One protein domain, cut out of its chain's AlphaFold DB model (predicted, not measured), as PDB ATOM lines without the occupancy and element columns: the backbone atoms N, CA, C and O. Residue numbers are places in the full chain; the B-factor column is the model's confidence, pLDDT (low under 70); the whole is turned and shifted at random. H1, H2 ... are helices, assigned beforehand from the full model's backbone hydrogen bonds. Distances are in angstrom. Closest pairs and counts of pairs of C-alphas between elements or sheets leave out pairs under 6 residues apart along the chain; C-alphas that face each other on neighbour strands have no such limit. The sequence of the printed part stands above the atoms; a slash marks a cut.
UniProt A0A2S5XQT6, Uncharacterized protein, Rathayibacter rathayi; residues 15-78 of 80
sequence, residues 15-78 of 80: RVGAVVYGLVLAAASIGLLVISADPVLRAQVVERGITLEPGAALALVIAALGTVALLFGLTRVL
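What this domain is: This is residues 15 to 78 of the 80 residues of an uncharacterized protein of Rathayibacter rathayi (UniProt A0A2S5XQT6). The longest helix, H3, and the long helix H1 make a V, coming together near the last residues of H3 and the first residues of H1, and the short helix H2 spans the wide end of the V, so that the three form an open, flat triangular frame with an empty middle. There is no packed core. The printed part has 64 residues with three named helices, H1, H2 and H3 in chain order, and no named strand; its class is all helix. It is loose, with a radius of gyration of the C-alphas of 14.6 A, and spans 39 by 29 by 14 A.

Where its parts are: Start with H3, residues 54 to 78: find C-alpha 54 at (136.879, 158.130, 122.987), from which the helix runs 36.2 A to C-alpha 78 at (150.860, 135.009, 147.148). Then go to H1, residues 16 to 37, which begins at C-alpha 16 at (156.179, 144.770, 147.306) and runs 31.4 A to C-alpha 37. Between them in the chain is H2, residues 39 to 50, 16.7 A from first to last C-alpha.

How they stand to each other: Look first at residues 68 to 75 of H3, which alone of that helix touch H1, and at residues 16 to 24 of H1, which alone of that helix touch H3. The closest C-alphas of the two helices are those of Gly 17 and Phe 72, 7.0 A apart. H1 and H3 run opposite ways at a steep tilt of 43 degrees. At the other end of H1, its residues 35 to 36 touch residues 41 to 45 of H2, only at the corner by their link; the closest C-alphas are those of Ile 35 and Arg 42, 5.3 A apart. H1 and H2 run opposite ways at a steep tilt of 69 degrees, only just short of about perpendicular. H2 and H3 are apart, though they follow each other in the chain. In H1, H2 and H3, every pair of O i and N i+4 is within hydrogen-bond range.

The domain as a whole: Look for the two C-alphas farthest apart, those of Pro 39 and Val 77, at 40.8 A; the first and last printed C-alphas, of Arg 15 and Leu 78, are 14.3 A apart. The links H1 to H2, of 1 residue, and H2 to H3, of 3 residues, are both tight. Residues 25 to 31, 36 to 41, 50 to 56 and 58 to 66 stand free. The printed part has no cut, its mean pLDDT is 84.1, and no printed residue is under 70.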
ATOM      1  N   ARG A  15     158.833 147.621 149.727       70.38
ATOM      2  CA  ARG A  15     157.380 147.524 149.698       70.38
ATOM      3  C   ARG A  15     157.109 146.767 148.416       70.38
ATOM      4  O   ARG A  15     157.562 147.212 147.378       70.38
ATOM      5  N   VAL A  16     156.453 145.613 148.485       73.69
ATOM      6  CA  VAL A  16     156.179 144.770 147.306       73.69
ATOM      7  C   VAL A  16     155.631 145.618 146.150       73.69
ATOM      8  O   VAL A  16     155.977 145.391 145.001       73.69
ATOM      9  N   GLY A  17     154.913 146.699 146.473       71.12
ATOM     10  CA  GLY A  17     154.506 147.721 145.517       71.12
ATOM     11  C   GLY A  17     155.605 148.429 144.727       71.12
ATOM     12  O   GLY A  17     155.381 148.689 143.560       71.12
ATOM     13  N   ALA A  18     156.781 148.709 145.287       78.94
ATOM     14  CA  ALA A  18     157.912 149.268 144.545       78.94
ATOM     15  C   ALA A  18     158.456 148.276 143.503       78.94
ATOM     16  O   ALA A  18     158.782 148.676 142.394       78.94
ATOM     17  N   VAL A  19     158.494 146.979 143.836       80.25
ATOM     18  CA  VAL A  19     158.915 145.927 142.897       80.25
ATOM     19  C   VAL A  19     157.869 145.740 141.800       80.25
ATOM     20  O   VAL A  19     158.216 145.725 140.626       80.25
ATOM     21  N   VAL A  20     156.585 145.661 142.165       80.12
ATOM     22  CA  VAL A  20     155.478 145.548 141.200       80.12
ATOM     23  C   VAL A  20     155.433 146.768 140.285       80.12
ATOM     24  O   VAL A  20     155.353 146.616 139.072       80.12
ATOM     25  N   TYR A  21     155.545 147.971 140.847       78.88
ATOM     26  CA  TYR A  21     155.594 149.202 140.067       78.88
ATOM     27  C   TYR A  21     156.806 149.228 139.131       78.88
ATOM     28  O   TYR A  21     156.655 149.539 137.953       78.88
ATOM     29  N   GLY A  22     157.987 148.833 139.621       82.94
ATOM     30  CA  GLY A  22     159.194 148.717 138.804       82.94
ATOM     31  C   GLY A  22     159.040 147.726 137.648       82.94
ATOM     32  O   GLY A  22     159.448 148.035 136.534       82.94
ATOM     33  N   LEU A  23     158.396 146.576 137.875       83.62
ATOM     34  CA  LEU A  23     158.110 145.592 136.824       83.62
ATOM     35  C   LEU A  23     157.122 146.123 135.783       83.62
ATOM     36  O   LEU A  23     157.354 145.952 134.589       83.62
ATOM     37  N   VAL A  24     156.046 146.787 136.217       84.56
ATOM     38  CA  VAL A  24     155.074 147.414 135.307       84.56
ATOM     39  C   VAL A  24     155.759 148.479 134.452       84.56
ATOM     40  O   VAL A  24     155.576 148.501 133.236       84.56
ATOM     41  N   LEU A  25     156.589 149.323 135.069       85.06
ATOM     42  CA  LEU A  25     157.331 150.361 134.362       85.06
ATOM     43  C   LEU A  25     158.327 149.757 133.365       85.06
ATOM     44  O   LEU A  25     158.354 150.175 132.213       85.06
ATOM     45  N   ALA A  26     159.094 148.743 133.772       86.31
ATOM     46  CA  ALA A  26     160.041 148.062 132.895       86.31
ATOM     47  C   ALA A  26     159.340 147.407 131.696       86.31
ATOM     48  O   ALA A  26     159.792 147.569 130.564       86.31
ATOM     49  N   ALA A  27     158.211 146.727 131.919       85.19
ATOM     50  CA  ALA A  27     157.415 146.137 130.846       85.19
ATOM     51  C   ALA A  27     156.899 147.205 129.866       85.19
ATOM     52  O   ALA A  27     157.004 147.023 128.653       85.19
ATOM     53  N   ALA A  28     156.414 148.342 130.378       87.31
ATOM     54  CA  ALA A  28     155.984 149.465 129.548       87.31
ATOM     55  C   ALA A  28     157.147 150.052 128.730       87.31
ATOM     56  O   ALA A  28     157.000 150.281 127.530       87.31
ATOM     57  N   SER A  29     158.319 150.246 129.344       88.00
ATOM     58  CA  SER A  29     159.515 150.743 128.656       88.00
ATOM     59  C   SER A  29     160.002 149.786 127.570       88.00
ATOM     60  O   SER A  29     160.318 150.234 126.472       88.00
ATOM     61  N   ILE A  30     160.027 148.478 127.840       90.81
ATOM     62  CA  ILE A  30     160.403 147.463 126.846       90.81
ATOM     63  C   ILE A  30     159.406 147.467 125.685       90.81
ATOM     64  O   ILE A  30     159.826 147.497 124.531       90.81
ATOM     65  N   GLY A  31     158.101 147.500 125.969       86.75
ATOM     66  CA  GLY A  31     157.075 147.591 124.930       86.75
ATOM     67  C   GLY A  31     157.255 148.829 124.051       86.75
ATOM     68  O   GLY A  31     157.220 148.732 122.826       86.75
ATOM     69  N   LEU A  32     157.538 149.980 124.665       87.12
ATOM     70  CA  LEU A  32     157.791 151.220 123.937       87.12
ATOM     71  C   LEU A  32     159.067 151.145 123.086       87.12
ATOM     72  O   LEU A  32     159.071 151.619 121.952       87.12
ATOM     73  N   LEU A  33     160.134 150.525 123.599       90.69
ATOM     74  CA  LEU A  33     161.370 150.299 122.848       90.69
ATOM     75  C   LEU A  33     161.140 149.400 121.630       90.69
ATOM     76  O   LEU A  33     161.627 149.728 120.552       90.69
ATOM     77  N   VAL A  34     160.368 148.319 121.774       91.19
ATOM     78  CA  VAL A  34     160.020 147.418 120.661       91.19
ATOM     79  C   VAL A  34     159.236 148.163 119.581       91.19
ATOM     80  O   VAL A  34     159.588 148.079 118.408       91.19
ATOM     81  N   ILE A  35     158.220 148.941 119.971       90.25
ATOM     82  CA  ILE A  35     157.434 149.754 119.027       90.25
ATOM     83  C   ILE A  35     158.320 150.801 118.339       90.25
ATOM     84  O   ILE A  35     158.160 151.057 117.153       90.25
ATOM     85  N   SER A  36     159.249 151.415 119.072       88.25
ATOM     86  CA  SER A  36     160.145 152.440 118.529       88.25
ATOM     87  C   SER A  36     161.177 151.872 117.549       88.25
ATOM     88  O   SER A  36     161.538 152.543 116.580       88.25
ATOM     89  N   ALA A  37     161.648 150.646 117.791       92.56
ATOM     90  CA  ALA A  37     162.672 149.994 116.981       92.56
ATOM     91  C   ALA A  37     162.172 149.577 115.588       92.56
ATOM     92  O   ALA A  37     162.974 149.503 114.659       92.56
ATOM     93  N   ASP A  38     160.870 149.326 115.433       92.81
ATOM     94  CA  ASP A  38     160.268 148.903 114.169       92.81
ATOM     95  C   ASP A  38     159.385 150.021 113.569       92.81
ATOM     96  O   ASP A  38     158.337 150.373 114.127       92.81
ATOM     97  N   PRO A  39     159.764 150.591 112.407       87.69
ATOM     98  CA  PRO A  39     159.023 151.688 111.791       87.69
ATOM     99  C   PRO A  39     157.613 151.292 111.326       87.69
ATOM    100  O   PRO A  39     156.735 152.159 111.298       87.69
ATOM    101  N   VAL A  40     157.379 150.019 110.985       91.62
ATOM    102  CA  VAL A  40     156.071 149.510 110.542       91.62
ATOM    103  C   VAL A  40     155.130 149.391 111.735       91.62
ATOM    104  O   VAL A  40     154.010 149.905 111.688       91.62
ATOM    105  N   LEU A  41     155.597 148.787 112.831       87.19
ATOM    106  CA  LEU A  41     154.824 148.708 114.075       87.19
ATOM    107  C   LEU A  41     154.484 150.098 114.609       87.19
ATOM    108  O   LEU A  41     153.341 150.352 114.995       87.19
ATOM    109  N   ARG A  42     155.444 151.025 114.581       89.62
ATOM    110  CA  ARG A  42     155.220 152.412 114.997       89.62
ATOM    111  C   ARG A  42     154.097 153.081 114.204       89.62
ATOM    112  O   ARG A  42     153.236 153.717 114.808       89.62
ATOM    113  N   ALA A  43     154.091 152.935 112.878       89.06
ATOM    114  CA  ALA A  43     153.056 153.521 112.028       89.06
ATOM    115  C   ALA A  43     151.666 152.955 112.355       89.06
ATOM    116  O   ALA A  43     150.725 153.723 112.548       89.06
ATOM    117  N   GLN A  44     151.560 151.635 112.525       88.00
ATOM    118  CA  GLN A  44     150.298 150.974 112.874       88.00
ATOM    119  C   GLN A  44     149.763 151.411 114.244       88.00
ATOM    120  O   GLN A  44     148.561 151.619 114.399       88.00
ATOM    121  N   VAL A  45     150.635 151.566 115.246       86.81
ATOM    122  CA  VAL A  45     150.235 152.026 116.587       86.81
ATOM    123  C   VAL A  45     149.718 153.463 116.541       86.81
ATOM    124  O   VAL A  45     148.694 153.760 117.154       86.81
ATOM    125  N   VAL A  46     150.394 154.343 115.798       87.88
ATOM    126  CA  VAL A  46     149.957 155.736 115.621       87.88
ATOM    127  C   VAL A  46     148.611 155.789 114.905       87.88
ATOM    128  O   VAL A  46     147.707 156.469 115.383       87.88
ATOM    129  N   GLU A  47     148.454 155.036 113.817       89.12
ATOM    130  CA  GLU A  47     147.204 154.961 113.057       89.12
ATOM    131  C   GLU A  47     146.040 154.467 113.927       89.12
ATOM    132  O   GLU A  47     144.994 155.107 114.001       89.12
ATOM    133  N   ARG A  48     146.245 153.391 114.693       85.19
ATOM    134  CA  ARG A  48     145.234 152.895 115.638       85.19
ATOM    135  C   ARG A  48     144.899 153.925 116.712       85.19
ATOM    136  O   ARG A  48     143.741 154.031 117.101       85.19
ATOM    137  N   GLY A  49     145.897 154.667 117.187       82.38
ATOM    138  CA  GLY A  49     145.728 155.712 118.193       82.38
ATOM    139  C   GLY A  49     144.880 156.886 117.705       82.38
ATOM    140  O   GLY A  49     144.055 157.384 118.465       82.38
ATOM    141  N   ILE A  50     145.035 157.307 116.445       85.44
ATOM    142  CA  ILE A  50     144.244 158.411 115.873       85.44
ATOM    143  C   ILE A  50     142.818 157.993 115.505       85.44
ATOM    144  O   ILE A  50     141.915 158.823 115.556       85.44
ATOM    145  N   THR A  51     142.591 156.720 115.162       89.56
ATOM    146  CA  THR A  51     141.249 156.194 114.853       89.56
ATOM    147  C   THR A  51     140.497 155.703 116.088       89.56
ATOM    148  O   THR A  51     139.421 155.118 115.968       89.56
ATOM    149  N   LEU A  52     141.079 155.854 117.279       83.88
ATOM    150  CA  LEU A  52     140.516 155.304 118.500       83.88
ATOM    151  C   LEU A  52     139.307 156.129 118.953       83.88
ATOM    152  O   LEU A  52     139.417 157.325 119.218       83.88
ATOM    153  N   GLU A  53     138.152 155.481 119.095       84.69
ATOM    154  CA  GLU A  53     136.982 156.148 119.660       84.69
ATOM    155  C   GLU A  53     137.232 156.540 121.129       84.69
ATOM    156  O   GLU A  53     137.867 155.782 121.875       84.69
ATOM    157  N   PRO A  54     136.684 157.674 121.607       81.88
ATOM    158  CA  PRO A  54     136.879 158.130 122.987       81.88
ATOM    159  C   PRO A  54     136.495 157.079 124.040       81.88
ATOM    160  O   PRO A  54     137.153 156.953 125.074       81.88
ATOM    161  N   GLY A  55     135.455 156.282 123.761       80.44
ATOM    162  CA  GLY A  55     135.029 155.178 124.624       80.44
ATOM    163  C   GLY A  55     136.052 154.042 124.694       80.44
ATOM    164  O   GLY A  55     136.314 153.514 125.774       80.44
ATOM    165  N   ALA A  56     136.694 153.711 123.571       80.94
ATOM    166  CA  ALA A  56     137.748 152.702 123.516       80.94
ATOM    167  C   ALA A  56     139.021 153.167 124.244       80.94
ATOM    168  O   ALA A  56     139.648 152.376 124.952       80.94
ATOM    169  N   ALA A  57     139.366 154.454 124.141       80.31
ATOM    170  CA  ALA A  57     140.473 155.044 124.893       80.31
ATOM    171  C   ALA A  57     140.246 154.943 126.412       80.31
ATOM    172  O   ALA A  57     141.124 154.488 127.148       80.31
ATOM    173  N   LEU A  58     139.046 155.298 126.883       83.94
ATOM    174  CA  LEU A  58     138.659 155.160 128.292       83.94
ATOM    175  C   LEU A  58     138.694 153.703 128.764       83.94
ATOM    176  O   LEU A  58     139.236 153.418 129.834       83.94
ATOM    177  N   ALA A  59     138.168 152.775 127.960       83.94
ATOM    178  CA  ALA A  59     138.199 151.350 128.270       83.94
ATOM    179  C   ALA A  59     139.639 150.830 128.429       83.94
ATOM    180  O   ALA A  59     139.918 150.083 129.367       83.94
ATOM    181  N   LEU A  60     140.568 151.276 127.576       83.38
ATOM    182  CA  LEU A  60     141.989 150.935 127.685       83.38
ATOM    183  C   LEU A  60     142.625 151.461 128.975       83.38
ATOM    184  O   LEU A  60     143.360 150.725 129.632       83.38
ATOM    185  N   VAL A  61     142.325 152.701 129.366       85.44
ATOM    186  CA  VAL A  61     142.833 153.276 130.623       85.44
ATOM    187  C   VAL A  61     142.318 152.487 131.826       85.44
ATOM    188  O   VAL A  61     143.097 152.128 132.710       85.44
ATOM    189  N   ILE A  62     141.023 152.164 131.851       89.25
ATOM    190  CA  ILE A  62     140.420 151.372 132.930       89.25
ATOM    191  C   ILE A  62     141.034 149.971 132.973       89.25
ATOM    192  O   ILE A  62     141.387 149.495 134.051       89.25
ATOM    193  N   ALA A  63     141.215 149.328 131.818       84.69
ATOM    194  CA  ALA A  63     141.852 148.019 131.732       84.69
ATOM    195  C   ALA A  63     143.302 148.057 132.242       84.69
ATOM    196  O   ALA A  63     143.712 147.176 133.003       84.69
ATOM    197  N   ALA A  64     144.066 149.097 131.896       83.88
ATOM    198  CA  ALA A  64     145.428 149.286 132.387       83.88
ATOM    199  C   ALA A  64     145.460 149.444 133.917       83.88
ATOM    200  O   ALA A  64     146.204 148.733 134.598       83.88
ATOM    201  N   LEU A  65     144.606 150.305 134.478       86.50
ATOM    202  CA  LEU A  65     144.496 150.490 135.929       86.50
ATOM    203  C   LEU A  65     144.042 149.208 136.642       86.50
ATOM    204  O   LEU A  65     144.617 148.832 137.665       86.50
ATOM    205  N   GLY A  66     143.056 148.506 136.081       84.31
ATOM    206  CA  GLY A  66     142.565 147.228 136.593       84.31
ATOM    207  C   GLY A  66     143.642 146.145 136.590       84.31
ATOM    208  O   GLY A  66     143.775 145.414 137.568       84.31
ATOM    209  N   THR A  67     144.475 146.094 135.550       84.94
ATOM    210  CA  THR A  67     145.611 145.164 135.467       84.94
ATOM    211  C   THR A  67     146.626 145.442 136.573       84.94
ATOM    212  O   THR A  67     147.075 144.516 137.248       84.94
ATOM    213  N   VAL A  68     146.944 146.715 136.829       81.25
ATOM    214  CA  VAL A  68     147.831 147.096 137.939       81.25
ATOM    215  C   VAL A  68     147.222 146.679 139.279       81.25
ATOM    216  O   VAL A  68     147.892 146.025 140.081       81.25
ATOM    217  N   ALA A  69     145.945 146.990 139.514       80.31
ATOM    218  CA  ALA A  69     145.243 146.596 140.735       80.31
ATOM    219  C   ALA A  69     145.218 145.067 140.929       80.31
ATOM    220  O   ALA A  69     145.437 144.585 142.043       80.31
ATOM    221  N   LEU A  70     145.027 144.304 139.848       81.56
ATOM    222  CA  LEU A  70     145.059 142.844 139.850       81.56
ATOM    223  C   LEU A  70     146.448 142.307 140.219       81.56
ATOM    224  O   LEU A  70     146.542 141.427 141.070       81.56
ATOM    225  N   LEU A  71     147.527 142.870 139.664       80.50
ATOM    226  CA  LEU A  71     148.901 142.502 140.033       80.50
ATOM    227  C   LEU A  71     149.167 142.754 141.524       80.50
ATOM    228  O   LEU A  71     149.711 141.895 142.224       80.50
ATOM    229  N   PHE A  72     148.727 143.899 142.047       80.25
ATOM    230  CA  PHE A  72     148.809 144.191 143.479       80.25
ATOM    231  C   PHE A  72     148.012 143.189 144.323       80.25
ATOM    232  O   PHE A  72     148.525 142.690 145.329       80.25
ATOM    233  N   GLY A  73     146.788 142.856 143.910       76.81
ATOM    234  CA  GLY A  73     145.971 141.832 144.560       76.81
ATOM    235  C   GLY A  73     146.664 140.469 144.576       76.81
ATOM    236  O   GLY A  73     146.795 139.858 145.637       76.81
ATOM    237  N   LEU A  74     147.196 140.039 143.432       80.12
ATOM    238  CA  LEU A  74     147.881 138.760 143.266       80.12
ATOM    239  C   LEU A  74     149.125 138.662 144.154       80.12
ATOM    240  O   LEU A  74     149.297 137.678 144.874       80.12
ATOM    241  N   THR A  75     149.958 139.706 144.182       80.56
ATOM    242  CA  THR A  75     151.132 139.732 145.070       80.56
ATOM    243  C   THR A  75     150.760 139.697 146.551       80.56
ATOM    244  O   THR A  75     151.510 139.148 147.358       80.56
ATOM    245  N   ARG A  76     149.601 140.249 146.933       76.25
ATOM    246  CA  ARG A  76     149.093 140.175 148.308       76.25
ATOM    247  C   ARG A  76     148.590 138.774 148.658       76.25
ATOM    248  O   ARG A  76     148.830 138.345 149.783       76.25
ATOM    249  N   VAL A  77     147.927 138.085 147.727       77.38
ATOM    250  CA  VAL A  77     147.467 136.695 147.902       77.38
ATOM    251  C   VAL A  77     148.658 135.745 148.029       77.38
ATOM    252  O   VAL A  77     148.715 134.993 148.989       77.38
ATOM    253  N   LEU A  78     149.647 135.844 147.135       78.81
ATOM    254  CA  LEU A  78     150.860 135.009 147.148       78.81
ATOM    255  C   LEU A  78     151.734 135.191 148.400       78.81
ATOM    256  O   LEU A  78     152.582 134.355 148.692       78.81
TER     257      LEU A  78